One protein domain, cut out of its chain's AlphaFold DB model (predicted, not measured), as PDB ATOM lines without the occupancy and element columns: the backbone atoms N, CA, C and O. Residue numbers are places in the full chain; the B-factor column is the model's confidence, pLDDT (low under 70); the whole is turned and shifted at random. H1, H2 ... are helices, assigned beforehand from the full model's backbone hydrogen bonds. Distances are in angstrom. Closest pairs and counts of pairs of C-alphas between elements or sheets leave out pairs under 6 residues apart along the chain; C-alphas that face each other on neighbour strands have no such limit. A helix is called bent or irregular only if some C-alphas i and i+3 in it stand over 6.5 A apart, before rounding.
ATOM      1  N   ASP A 442     228.015 342.311 468.661       88.75
ATOM      2  CA  ASP A 442     226.612 342.322 469.090       88.75
ATOM      3  C   ASP A 442     226.344 343.411 470.144       88.75
ATOM      4  O   ASP A 442     225.324 344.102 470.087       88.75
ATOM      5  N   GLU A 443     227.267 343.627 471.088       89.06
ATOM      6  CA  GLU A 443     227.171 344.705 472.081       89.06
ATOM      7  C   GLU A 443     227.244 346.099 471.452       89.06
ATOM      8  O   GLU A 443     226.540 347.020 471.887       89.06
ATOM      9  N   VAL A 444     228.105 346.283 470.445       87.81
ATOM     10  CA  VAL A 444     228.249 347.589 469.803       87.81
ATOM     11  C   VAL A 444     227.092 347.827 468.821       87.81
ATOM     12  O   VAL A 444     226.648 348.965 468.704       87.81
ATOM     13  N   ALA A 445     226.527 346.805 468.163       86.88
ATOM     14  CA  ALA A 445     225.531 346.958 467.087       86.88
ATOM     15  C   ALA A 445     224.365 347.937 467.389       86.88
ATOM     16  O   ALA A 445     224.127 348.833 466.568       86.88
ATOM     17  N   PRO A 446     223.706 347.908 468.569       87.69
ATOM     18  CA  PRO A 446     222.647 348.860 468.922       87.69
ATOM     19  C   PRO A 446     223.095 350.328 468.949       87.69
ATOM     20  O   PRO A 446     222.273 351.238 468.808       87.69
ATOM     21  N   LEU A 447     224.391 350.596 469.140       84.69
ATOM     22  CA  LEU A 447     224.934 351.953 469.140       84.69
ATOM     23  C   LEU A 447     224.828 352.606 467.755       84.69
ATOM     24  O   LEU A 447     224.643 353.822 467.696       84.69
ATOM     25  N   ARG A 448     224.856 351.828 466.660       80.44
ATOM     26  CA  ARG A 448     224.682 352.339 465.280       80.44
ATOM     27  C   ARG A 448     223.297 352.923 465.049       80.44
ATOM     28  O   ARG A 448     223.143 353.912 464.341       80.44
ATOM     29  N   GLU A 449     222.295 352.301 465.655       82.50
ATOM     30  CA  GLU A 449     220.887 352.634 465.445       82.50
ATOM     31  C   GLU A 449     220.361 353.637 466.480       82.50
ATOM     32  O   GLU A 449     219.260 354.183 466.348       82.50
ATOM     33  N   ARG A 450     221.151 353.919 467.522       85.25
ATOM     34  CA  ARG A 450     220.772 354.832 468.598       85.25
ATOM     35  C   ARG A 450     220.676 356.275 468.101       85.25
ATOM     36  O   ARG A 450     221.602 356.831 467.515       85.25
ATOM     37  N   SER A 451     219.586 356.945 468.470       84.19
ATOM     38  CA  SER A 451     219.463 358.392 468.279       84.19
ATOM     39  C   SER A 451     220.414 359.157 469.211       84.19
ATOM     40  O   SER A 451     220.407 358.987 470.433       84.19
ATOM     41  N   LEU A 452     221.247 360.016 468.623       86.75
ATOM     42  CA  LEU A 452     222.190 360.854 469.361       86.75
ATOM     43  C   LEU A 452     221.499 362.111 469.894       86.75
ATOM     44  O   LEU A 452     220.733 362.772 469.189       86.75
ATOM     45  N   SER A 453     221.810 362.488 471.133       88.31
ATOM     46  CA  SER A 453     221.431 363.798 471.660       88.31
ATOM     47  C   SER A 453     222.211 364.914 470.965       88.31
ATOM     48  O   SER A 453     223.310 364.707 470.458       88.31
ATOM     49  N   TRP A 454     221.698 366.144 471.021       85.31
ATOM     50  CA  TRP A 454     222.364 367.308 470.419       85.31
ATOM     51  C   TRP A 454     223.804 367.535 470.929       85.31
ATOM     52  O   TRP A 454     224.649 368.028 470.179       85.31
ATOM     53  N   LEU A 455     224.103 367.166 472.185       86.31
ATOM     54  CA  LEU A 455     225.458 367.211 472.745       86.31
ATOM     55  C   LEU A 455     226.358 366.163 472.091       86.31
ATOM     56  O   LEU A 455     227.475 366.481 471.694       86.31
ATOM     57  N   GLU A 456     225.873 364.934 471.951       86.31
ATOM     58  CA  GLU A 456     226.617 363.845 471.319       86.31
ATOM     59  C   GLU A 456     226.812 364.096 469.820       86.31
ATOM     60  O   GLU A 456     227.908 363.871 469.320       86.31
ATOM     61  N   THR A 457     225.822 364.668 469.123       84.19
ATOM     62  CA  THR A 457     225.959 365.109 467.722       84.19
ATOM     63  C   THR A 457     227.069 366.151 467.571       84.19
ATOM     64  O   THR A 457     227.902 366.060 466.670       84.19
ATOM     65  N   ALA A 458     227.134 367.136 468.476       82.06
ATOM     66  CA  ALA A 458     228.223 368.112 468.486       82.06
ATOM     67  C   ALA A 458     229.579 367.464 468.823       82.06
ATOM     68  O   ALA A 458     230.616 367.885 468.299       82.06
ATOM     69  N   GLY A 459     229.572 366.449 469.694       82.06
ATOM     70  CA  GLY A 459     230.728 365.634 470.053       82.06
ATOM     71  C   GLY A 459     231.284 364.833 468.883       82.06
ATOM     72  O   GLY A 459     232.496 364.881 468.664       82.06
ATOM     73  N   LEU A 460     230.406 364.209 468.095       84.50
ATOM     74  CA  LEU A 460     230.732 363.399 466.921       84.50
ATOM     75  C   LEU A 460     231.427 364.237 465.836       84.50
ATOM     76  O   LEU A 460     232.513 363.890 465.383       84.50
ATOM     77  N   GLY A 461     230.890 365.417 465.508       82.88
ATOM     78  CA  GLY A 461     231.468 366.271 464.460       82.88
ATOM     79  C   GLY A 461     231.472 365.581 463.090       82.88
ATOM     80  O   GLY A 461     230.429 365.100 462.671       82.88
ATOM     81  N   ASP A 462     232.636 365.545 462.428       79.50
ATOM     82  CA  ASP A 462     232.829 364.921 461.102       79.50
ATOM     83  C   ASP A 462     233.301 363.453 461.186       79.50
ATOM     84  O   ASP A 462     233.691 362.867 460.179       79.50
ATOM     85  N   THR A 463     233.344 362.860 462.383       80.31
ATOM     86  CA  THR A 463     233.805 361.477 462.550       80.31
ATOM     87  C   THR A 463     232.720 360.491 462.126       80.31
ATOM     88  O   THR A 463     231.584 360.591 462.588       80.31
ATOM     89  N   ASP A 464     233.079 359.523 461.278       81.69
ATOM     90  CA  ASP A 464     232.182 358.434 460.892       81.69
ATOM     91  C   ASP A 464     231.967 357.487 462.074       81.69
ATOM     92  O   ASP A 464     232.913 356.936 462.641       81.69
ATOM     93  N   ILE A 465     230.704 357.318 462.445       77.19
ATOM     94  CA  ILE A 465     230.282 356.483 463.563       77.19
ATOM     95  C   ILE A 465     230.435 354.987 463.263       77.19
ATOM     96  O   ILE A 465     230.504 354.186 464.192       77.19
ATOM     97  N   ASN A 466     230.514 354.618 461.979       84.00
ATOM     98  CA  ASN A 466     230.665 353.235 461.537       84.00
ATOM     99  C   ASN A 466     232.130 352.806 461.390       84.00
ATOM    100  O   ASN A 466     232.380 351.613 461.294       84.00
ATOM    101  N   TYR A 467     233.107 353.722 461.437       88.12
ATOM    102  CA  TYR A 467     234.510 353.390 461.148       88.12
ATOM    103  C   TYR A 467     235.036 352.194 461.958       88.12
ATOM    104  O   TYR A 467     235.597 351.258 461.394       88.12
ATOM    105  N   TYR A 468     234.842 352.210 463.279       87.44
ATOM    106  CA  TYR A 468     235.331 351.137 464.145       87.44
ATOM    107  C   TYR A 468     234.514 349.848 464.030       87.44
ATOM    108  O   TYR A 468     235.067 348.772 464.235       87.44
ATOM    109  N   PHE A 469     233.242 349.935 463.635       85.12
ATOM    110  CA  PHE A 469     232.451 348.752 463.297       85.12
ATOM    111  C   PHE A 469     232.958 348.092 462.030       85.12
ATOM    112  O   PHE A 469     233.262 346.906 462.045       85.12
ATOM    113  N   ASP A 470     233.100 348.867 460.957       88.69
ATOM    114  CA  ASP A 470     233.580 348.366 459.674       88.69
ATOM    115  C   ASP A 470     235.002 347.806 459.820       88.69
ATOM    116  O   ASP A 470     235.339 346.785 459.222       88.69
ATOM    117  N   LEU A 471     235.828 348.420 460.678       90.75
ATOM    118  CA  LEU A 471     237.143 347.901 461.037       90.75
ATOM    119  C   LEU A 471     237.054 346.584 461.819       90.75
ATOM    120  O   LEU A 471     237.794 345.659 461.494       90.75
ATOM    121  N   ALA A 472     236.182 346.482 462.825       89.88
ATOM    122  CA  ALA A 472     235.997 345.254 463.597       89.88
ATOM    123  C   ALA A 472     235.512 344.098 462.703       89.88
ATOM    124  O   ALA A 472     236.107 343.019 462.716       89.88
ATOM    125  N   THR A 473     234.534 344.362 461.836       88.06
ATOM    126  CA  THR A 473     234.060 343.451 460.785       88.06
ATOM    127  C   THR A 473     235.184 343.033 459.832       88.06
ATOM    128  O   THR A 473     235.391 341.852 459.563       88.06
ATOM    129  N   ALA A 474     235.977 343.980 459.328       88.88
ATOM    130  CA  ALA A 474     237.085 343.651 458.435       88.88
ATOM    131  C   ALA A 474     238.157 342.793 459.132       88.88
ATOM    132  O   ALA A 474     238.781 341.939 458.504       88.88
ATOM    133  N   ARG A 475     238.384 343.009 460.433       90.88
ATOM    134  CA  ARG A 475     239.342 342.242 461.238       90.88
ATOM    135  C   ARG A 475     238.873 340.814 461.482       90.88
ATOM    136  O   ARG A 475     239.675 339.907 461.283       90.88
ATOM    137  N   ILE A 476     237.605 340.601 461.835       87.94
ATOM    138  CA  ILE A 476     237.085 339.242 462.043       87.94
ATOM    139  C   ILE A 476     237.109 338.440 460.730       87.94
ATOM    140  O   ILE A 476     237.664 337.341 460.711       87.94
ATOM    141  N   ASN A 477     236.687 339.051 459.614       84.88
ATOM    142  CA  ASN A 477     236.703 338.436 458.278       84.88
ATOM    143  C   ASN A 477     238.120 338.147 457.749       84.88
ATOM    144  O   ASN A 477     238.298 337.310 456.870       84.88
ATOM    145  N   SER A 478     239.144 338.842 458.254       87.12
ATOM    146  CA  SER A 478     240.548 338.640 457.854       87.12
ATOM    147  C   SER A 478     241.340 337.735 458.796       87.12
ATOM    148  O   SER A 478     242.571 337.733 458.741       87.12
ATOM    149  N   GLY A 479     240.671 336.981 459.671       88.44
ATOM    150  CA  GLY A 479     241.367 336.047 460.555       88.44
ATOM    151  C   GLY A 479     241.903 336.675 461.851       88.44
ATOM    152  O   GLY A 479     242.758 336.094 462.510       88.44
ATOM    153  N   ASN A 480     241.479 337.894 462.210       91.50
ATOM    154  CA  ASN A 480     242.021 338.644 463.349       91.50
ATOM    155  C   ASN A 480     240.933 339.007 464.381       91.50
ATOM    156  O   ASN A 480     240.567 340.181 464.515       91.50
ATOM    157  N   PRO A 481     240.425 338.026 465.147       92.06
ATOM    158  CA  PRO A 481     239.342 338.250 466.101       92.06
ATOM    159  C   PRO A 481     239.779 339.111 467.300       92.06
ATOM    160  O   PRO A 481     238.984 339.893 467.813       92.06
ATOM    161  N   LEU A 482     241.057 339.072 467.702       94.94
ATOM    162  CA  LEU A 482     241.584 339.966 468.745       94.94
ATOM    163  C   LEU A 482     241.563 341.435 468.304       94.94
ATOM    164  O   LEU A 482     241.115 342.300 469.051       94.94
ATOM    165  N   GLY A 483     241.978 341.720 467.067       94.19
ATOM    166  CA  GLY A 483     241.883 343.062 466.494       94.19
ATOM    167  C   GLY A 483     240.438 343.521 466.288       94.19
ATOM    168  O   GLY A 483     240.170 344.720 466.340       94.19
ATOM    169  N   ALA A 484     239.501 342.590 466.081       92.62
ATOM    170  CA  ALA A 484     238.074 342.897 466.033       92.62
ATOM    171  C   ALA A 484     237.539 343.320 467.408       92.62
ATOM    172  O   ALA A 484     236.850 344.335 467.500       92.62
ATOM    173  N   ILE A 485     237.926 342.608 468.474       95.38
ATOM    174  CA  ILE A 485     237.615 342.979 469.864       95.38
ATOM    175  C   ILE A 485     238.155 344.379 470.177       95.38
ATOM    176  O   ILE A 485     237.405 345.227 470.651       95.38
ATOM    177  N   GLU A 486     239.421 344.659 469.852       95.94
ATOM    178  CA  GLU A 486     240.025 345.980 470.083       95.94
ATOM    179  C   GLU A 486     239.278 347.105 469.350       95.94
ATOM    180  O   GLU A 486     239.045 348.173 469.918       95.94
ATOM    181  N   ALA A 487     238.883 346.880 468.094       93.44
ATOM    182  CA  ALA A 487     238.122 347.856 467.320       93.44
ATOM    183  C   ALA A 487     236.704 348.064 467.886       93.44
ATOM    184  O   ALA A 487     236.241 349.201 467.979       93.44
ATOM    185  N   ALA A 488     236.034 346.999 468.330       92.44
ATOM    186  CA  ALA A 488     234.733 347.091 468.987       92.44
ATOM    187  C   ALA A 488     234.817 347.856 470.323       92.44
ATOM    188  O   ALA A 488     234.028 348.770 470.566       92.44
ATOM    189  N   ASP A 489     235.826 347.576 471.150       93.38
ATOM    190  CA  ASP A 489     236.063 348.296 472.407       93.38
ATOM    191  C   ASP A 489     236.329 349.797 472.154       93.38
ATOM    192  O   ASP A 489     235.800 350.658 472.867       93.38
ATOM    193  N   GLN A 490     237.069 350.138 471.088       90.69
ATOM    194  CA  GLN A 490     237.276 351.529 470.654       90.69
ATOM    195  C   GLN A 490     235.968 352.213 470.230       90.69
ATOM    196  O   GLN A 490     235.768 353.395 470.530       90.69
ATOM    197  N   ALA A 491     235.053 351.486 469.583       89.38
ATOM    198  CA  ALA A 491     233.731 352.005 469.248       89.38
ATOM    199  C   ALA A 491     232.930 352.351 470.517       89.38
ATOM    200  O   ALA A 491     232.386 353.456 470.618       89.38
ATOM    201  N   VAL A 492     232.908 351.460 471.515       88.94
ATOM    202  CA  VAL A 492     232.237 351.701 472.808       88.94
ATOM    203  C   VAL A 492     232.830 352.918 473.519       88.94
ATOM    204  O   VAL A 492     232.087 353.801 473.973       88.94
ATOM    205  N   GLU A 493     234.161 353.007 473.594       88.06
ATOM    206  CA  GLU A 493     234.848 354.135 474.227       88.06
ATOM    207  C   GLU A 493     234.481 355.454 473.537       88.06
ATOM    208  O   GLU A 493     234.055 356.409 474.202       88.06
ATOM    209  N   GLN A 494     234.554 355.497 472.202       83.56
ATOM    210  CA  GLN A 494     234.208 356.687 471.434       83.56
ATOM    211  C   GLN A 494     232.763 357.120 471.693       83.56
ATOM    212  O   GLN A 494     232.523 358.302 471.958       83.56
ATOM    213  N   PHE A 495     231.813 356.180 471.665       85.69
ATOM    214  CA  PHE A 495     230.397 356.453 471.910       85.69
ATOM    215  C   PHE A 495     230.130 356.996 473.315       85.69
ATOM    216  O   PHE A 495     229.403 357.982 473.464       85.69
ATOM    217  N   SER A 496     230.736 356.397 474.342       85.75
ATOM    218  CA  SER A 496     230.584 356.847 475.732       85.75
ATOM    219  C   SER A 496     231.163 358.256 475.963       85.75
ATOM    220  O   SER A 496     230.645 359.031 476.773       85.75
ATOM    221  N   GLY A 497     232.194 358.631 475.198       83.69
ATOM    222  CA  GLY A 497     232.860 359.932 475.268       83.69
ATOM    223  C   GLY A 497     232.161 361.078 474.522       83.69
ATOM    224  O   GLY A 497     232.506 362.246 474.754       83.69
ATOM    225  N   LEU A 498     231.174 360.794 473.658       85.50
ATOM    226  CA  LEU A 498     230.557 361.788 472.762       85.50
ATOM    227  C   LEU A 498     229.970 362.994 473.513       85.50
ATOM    228  O   LEU A 498     230.190 364.139 473.114       85.50
ATOM    229  N   GLY A 499     229.273 362.774 474.631       82.56
ATOM    230  CA  GLY A 499     228.669 363.860 475.412       82.56
ATOM    231  C   GLY A 499     229.707 364.815 476.018       82.56
ATOM    232  O   GLY A 499     229.562 366.041 475.939       82.56
ATOM    233  N   ALA A 500     230.798 364.272 476.567       81.62
ATOM    234  CA  ALA A 500     231.893 365.063 477.128       81.62
ATOM    235  C   ALA A 500     232.664 365.825 476.035       81.62
ATOM    236  O   ALA A 500     233.017 366.994 476.222       81.62
ATOM    237  N   ALA A 501     232.888 365.196 474.878       81.00
ATOM    238  CA  ALA A 501     233.485 365.844 473.713       81.00
ATOM    239  C   ALA A 501     232.606 366.994 473.184       81.00
ATOM    240  O   ALA A 501     233.117 368.078 472.882       81.00
ATOM    241  N   GLY A 502     231.285 366.799 473.148       81.31
ATOM    242  CA  GLY A 502     230.305 367.819 472.779       81.31
ATOM    243  C   GLY A 502     230.332 369.027 473.707       81.31
ATOM    244  O   GLY A 502     230.461 370.162 473.245       81.31
ATOM    245  N   LEU A 503     230.318 368.791 475.023       83.31
ATOM    246  CA  LEU A 503     230.467 369.830 476.049       83.31
ATOM    247  C   LEU A 503     231.751 370.651 475.868       83.31
ATOM    248  O   LEU A 503     231.701 371.879 475.939       83.31
ATOM    249  N   ARG A 504     232.890 370.007 475.575       82.00
ATOM    250  CA  ARG A 504     234.157 370.710 475.300       82.00
ATOM    251  C   ARG A 504     234.073 371.562 474.032       82.00
ATOM    252  O   ARG A 504     234.485 372.720 474.056       82.00
ATOM    253  N   LYS A 505     233.512 371.028 472.941       81.88
ATOM    254  CA  LYS A 505     233.358 371.751 471.663       81.88
ATOM    255  C   LYS A 505     232.403 372.944 471.787       81.88
ATOM    256  O   LYS A 505     232.708 374.026 471.287       81.88
ATOM    257  N   ILE A 506     231.276 372.782 472.481       79.88
ATOM    258  CA  ILE A 506     230.306 373.860 472.725       79.88
ATOM    259  C   ILE A 506     230.874 374.895 473.694       79.88
ATOM    260  O   ILE A 506     230.768 376.087 473.420       79.88
ATOM    261  N   GLY A 507     231.533 374.467 474.774       73.12
ATOM    262  CA  GLY A 507     232.221 375.360 475.707       73.12
ATOM    263  C   GLY A 507     233.281 376.212 475.007       73.12
ATOM    264  O   GLY A 507     233.303 377.428 475.181       73.12
ATOM    265  N   LEU A 508     234.092 375.610 474.132       74.56
ATOM    266  CA  LEU A 508     235.083 376.329 473.328       74.56
ATOM    267  C   LEU A 508     234.427 377.339 472.372       74.56
ATOM    268  O   LEU A 508     234.855 378.492 472.308       74.56
ATOM    269  N   ARG A 509     233.355 376.947 471.669       72.81
ATOM    270  CA  ARG A 509     232.597 377.851 470.782       72.81
ATOM    271  C   ARG A 509     231.915 378.985 471.552       72.81
ATOM    272  O   ARG A 509     231.892 380.109 471.061       72.81
ATOM    273  N   ALA A 510     231.413 378.726 472.758       71.62
ATOM    274  CA  ALA A 510     230.826 379.737 473.633       71.62
ATOM    275  C   ALA A 510     231.879 380.737 474.136       71.62
ATOM    276  O   ALA A 510     231.617 381.937 474.138       71.62
ATOM    277  N   VAL A 511     233.086 380.273 474.486       72.19
ATOM    278  CA  VAL A 511     234.218 381.144 474.848       72.19
ATOM    279  C   VAL A 511     234.645 382.005 473.659       72.19
ATOM    280  O   VAL A 511     234.763 383.219 473.806       72.19
ATOM    281  N   ILE A 512     234.809 381.421 472.468       73.56
ATOM    282  CA  ILE A 512     235.140 382.172 471.244       73.56
ATOM    283  C   ILE A 512     234.041 383.193 470.925       73.56
ATOM    284  O   ILE A 512     234.341 384.353 470.654       73.56
ATOM    285  N   GLY A 513     232.769 382.799 471.011       71.44
ATOM    286  CA  GLY A 513     231.628 383.694 470.821       71.44
ATOM    287  C   GLY A 513     231.614 384.849 471.825       71.44
ATOM    288  O   GLY A 513     231.422 385.998 471.434       71.44
ATOM    289  N   ALA A 514     231.895 384.577 473.102       71.12
ATOM    290  CA  ALA A 514     232.011 385.600 474.137       71.12
ATOM    291  C   ALA A 514     233.185 386.560 473.878       71.12
ATOM    292  O   ALA A 514     233.032 387.771 474.041       71.12
ATOM    293  N   VAL A 515     234.331 386.049 473.414       75.38
ATOM    294  CA  VAL A 515     235.492 386.865 473.020       75.38
ATOM    295  C   VAL A 515     235.164 387.739 471.808       75.38
ATOM    296  O   VAL A 515     235.452 388.934 471.828       75.38
ATOM    297  N   LEU A 516     234.508 387.197 470.780       77.50
ATOM    298  CA  LEU A 516     234.089 387.959 469.599       77.50
ATOM    299  C   LEU A 516     233.058 389.039 469.946       77.50
ATOM    300  O   LEU A 516     233.169 390.164 469.463       77.50
ATOM    301  N   LEU A 517     232.097 388.744 470.826       74.88
ATOM    302  CA  LEU A 517     231.140 389.732 471.334       74.88
ATOM    303  C   LEU A 517     231.828 390.820 472.168       74.88
ATOM    304  O   LEU A 517     231.485 391.996 472.040       74.88
ATOM    305  N   ALA A 518     232.824 390.462 472.981       75.31
ATOM    306  CA  ALA A 518     233.631 391.425 473.725       75.31
ATOM    307  C   ALA A 518     234.456 392.324 472.786       75.31
ATOM    308  O   ALA A 518     234.488 393.539 472.983       75.31
ATOM    309  N   LEU A 519     235.058 391.759 471.734       76.56
ATOM    310  CA  LEU A 519     235.790 392.501 470.702       76.56
ATOM    311  C   LEU A 519     234.867 393.417 469.886       76.56
ATOM    312  O   LEU A 519     235.211 394.575 469.658       76.56
ATOM    313  N   ALA A 520     233.674 392.952 469.507       74.25
ATOM    314  CA  ALA A 520     232.672 393.769 468.825       74.25
ATOM    315  C   ALA A 520     232.171 394.911 469.725       74.25
ATOM    316  O   ALA A 520     232.106 396.062 469.295       74.25
ATOM    317  N   GLY A 521     231.893 394.630 471.001       72.81
ATOM    318  CA  GLY A 521     231.541 395.646 471.992       72.81
ATOM    319  C   GLY A 521     232.660 396.668 472.216       72.81
ATOM    320  O   GLY A 521     232.389 397.864 472.349       72.81
ATOM    321  N   PHE A 522     233.920 396.226 472.197       76.31
ATOM    322  CA  PHE A 522     235.088 397.100 472.263       76.31
ATOM    323  C   PHE A 522     235.214 397.977 471.009       76.31
ATOM    324  O   PHE A 522     235.368 399.191 471.137       76.31
ATOM    325  N   ALA A 523     235.055 397.409 469.813       72.62
ATOM    326  CA  ALA A 523     235.072 398.141 468.547       72.62
ATOM    327  C   ALA A 523     233.935 399.176 468.454       72.62
ATOM    328  O   ALA A 523     234.170 400.310 468.040       72.62
TER     329      ALA A 523
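AT A GLANCE: This is residues 442 to 523 of the 556 residues of an uncharacterized protein of Acidimicrobiia bacterium (UniProt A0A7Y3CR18). One very long helix, H4, bent partway along, makes the length of this model; H3 folds back along its first arm, H4a, as a helical hairpin, H1 packs on that arm too, and H2 crosses the start of the second arm, H4b. The far part of H4b, residues 507 to 523, sticks out alone as a tail. The printed part has 82 residues, with four named helices in the order H1, H2, H3, H4 and no named strand: all helix. It is only just extended, close to loose, with a radius of gyration of the C-alphas of 17.8 A, and spans 63 by 21 by 15 A.

HOW THE PARTS SIT: Begin with H1, residues 442 to 449, and look across to H4, residues 481 to 523, the hub, which touches three other helices. By its hydrogen bonds H4 was assigned as one helix, but it is bent: C-alphas 496 and 499 are 7.3 A apart, and its arms H4a, residues 481 to 496, and H4b, residues 499 to 523, stand at a steep tilt of 43 degrees. H1 touches residues 488 to 495 of H4a alone, at a steep tilt of 43 degrees, the same way; the closest C-alphas are those of Val 444 and Val 492, 6.5 A apart. Next find H2, residues 454 to 460, which touches residues 499 to 506 of H4b alone, about perpendicular at 79 degrees; the closest C-alphas, of Gly 459 and Gly 502, are 3.5 A apart. H3, residues 467 to 477, forms a helical hairpin with H4a, at a shallow tilt of 16 degrees, opposite ways; the C-alphas of Ala 472 and Ala 484 come closest, at 4.0 A. H1 and H3 are close but not clearly touching, while H3 and H4b are apart. In H2, H3, H4a and H4b every O i to N i+4 pair is within hydrogen-bond range; in H1 0 of 4 are, beside 3 of 5 O i to N i+3 pairs.

IN THESE COORDINATES: Find C-alpha 442 at (226.612, 342.322, 469.090); from there H1 runs 12.3 A to C-alpha 449, irregular, but only just, with C-alphas 443 and 446 6.9 A apart. H2 measures 9.9 A and H3 15.4 A. From C-alpha 481 at (239.342, 338.250, 466.101) H4a runs 22.7 A, and H4b then runs 35.5 A to C-alpha 523 at (235.072, 398.141, 468.547).

THE WHOLE: The two C-alphas farthest apart are those of Gly 479 and Ala 523, 62.9 A. Without residues 507 to 523, which stand free, the body spans 41 by 19 by 17 A. The printed part has no cut; the links H1 to H2 and H3 to H4 are tight, and H2 to H3 is short. Mean pLDDT of the printed part is 83.9, and no printed residue is under 70.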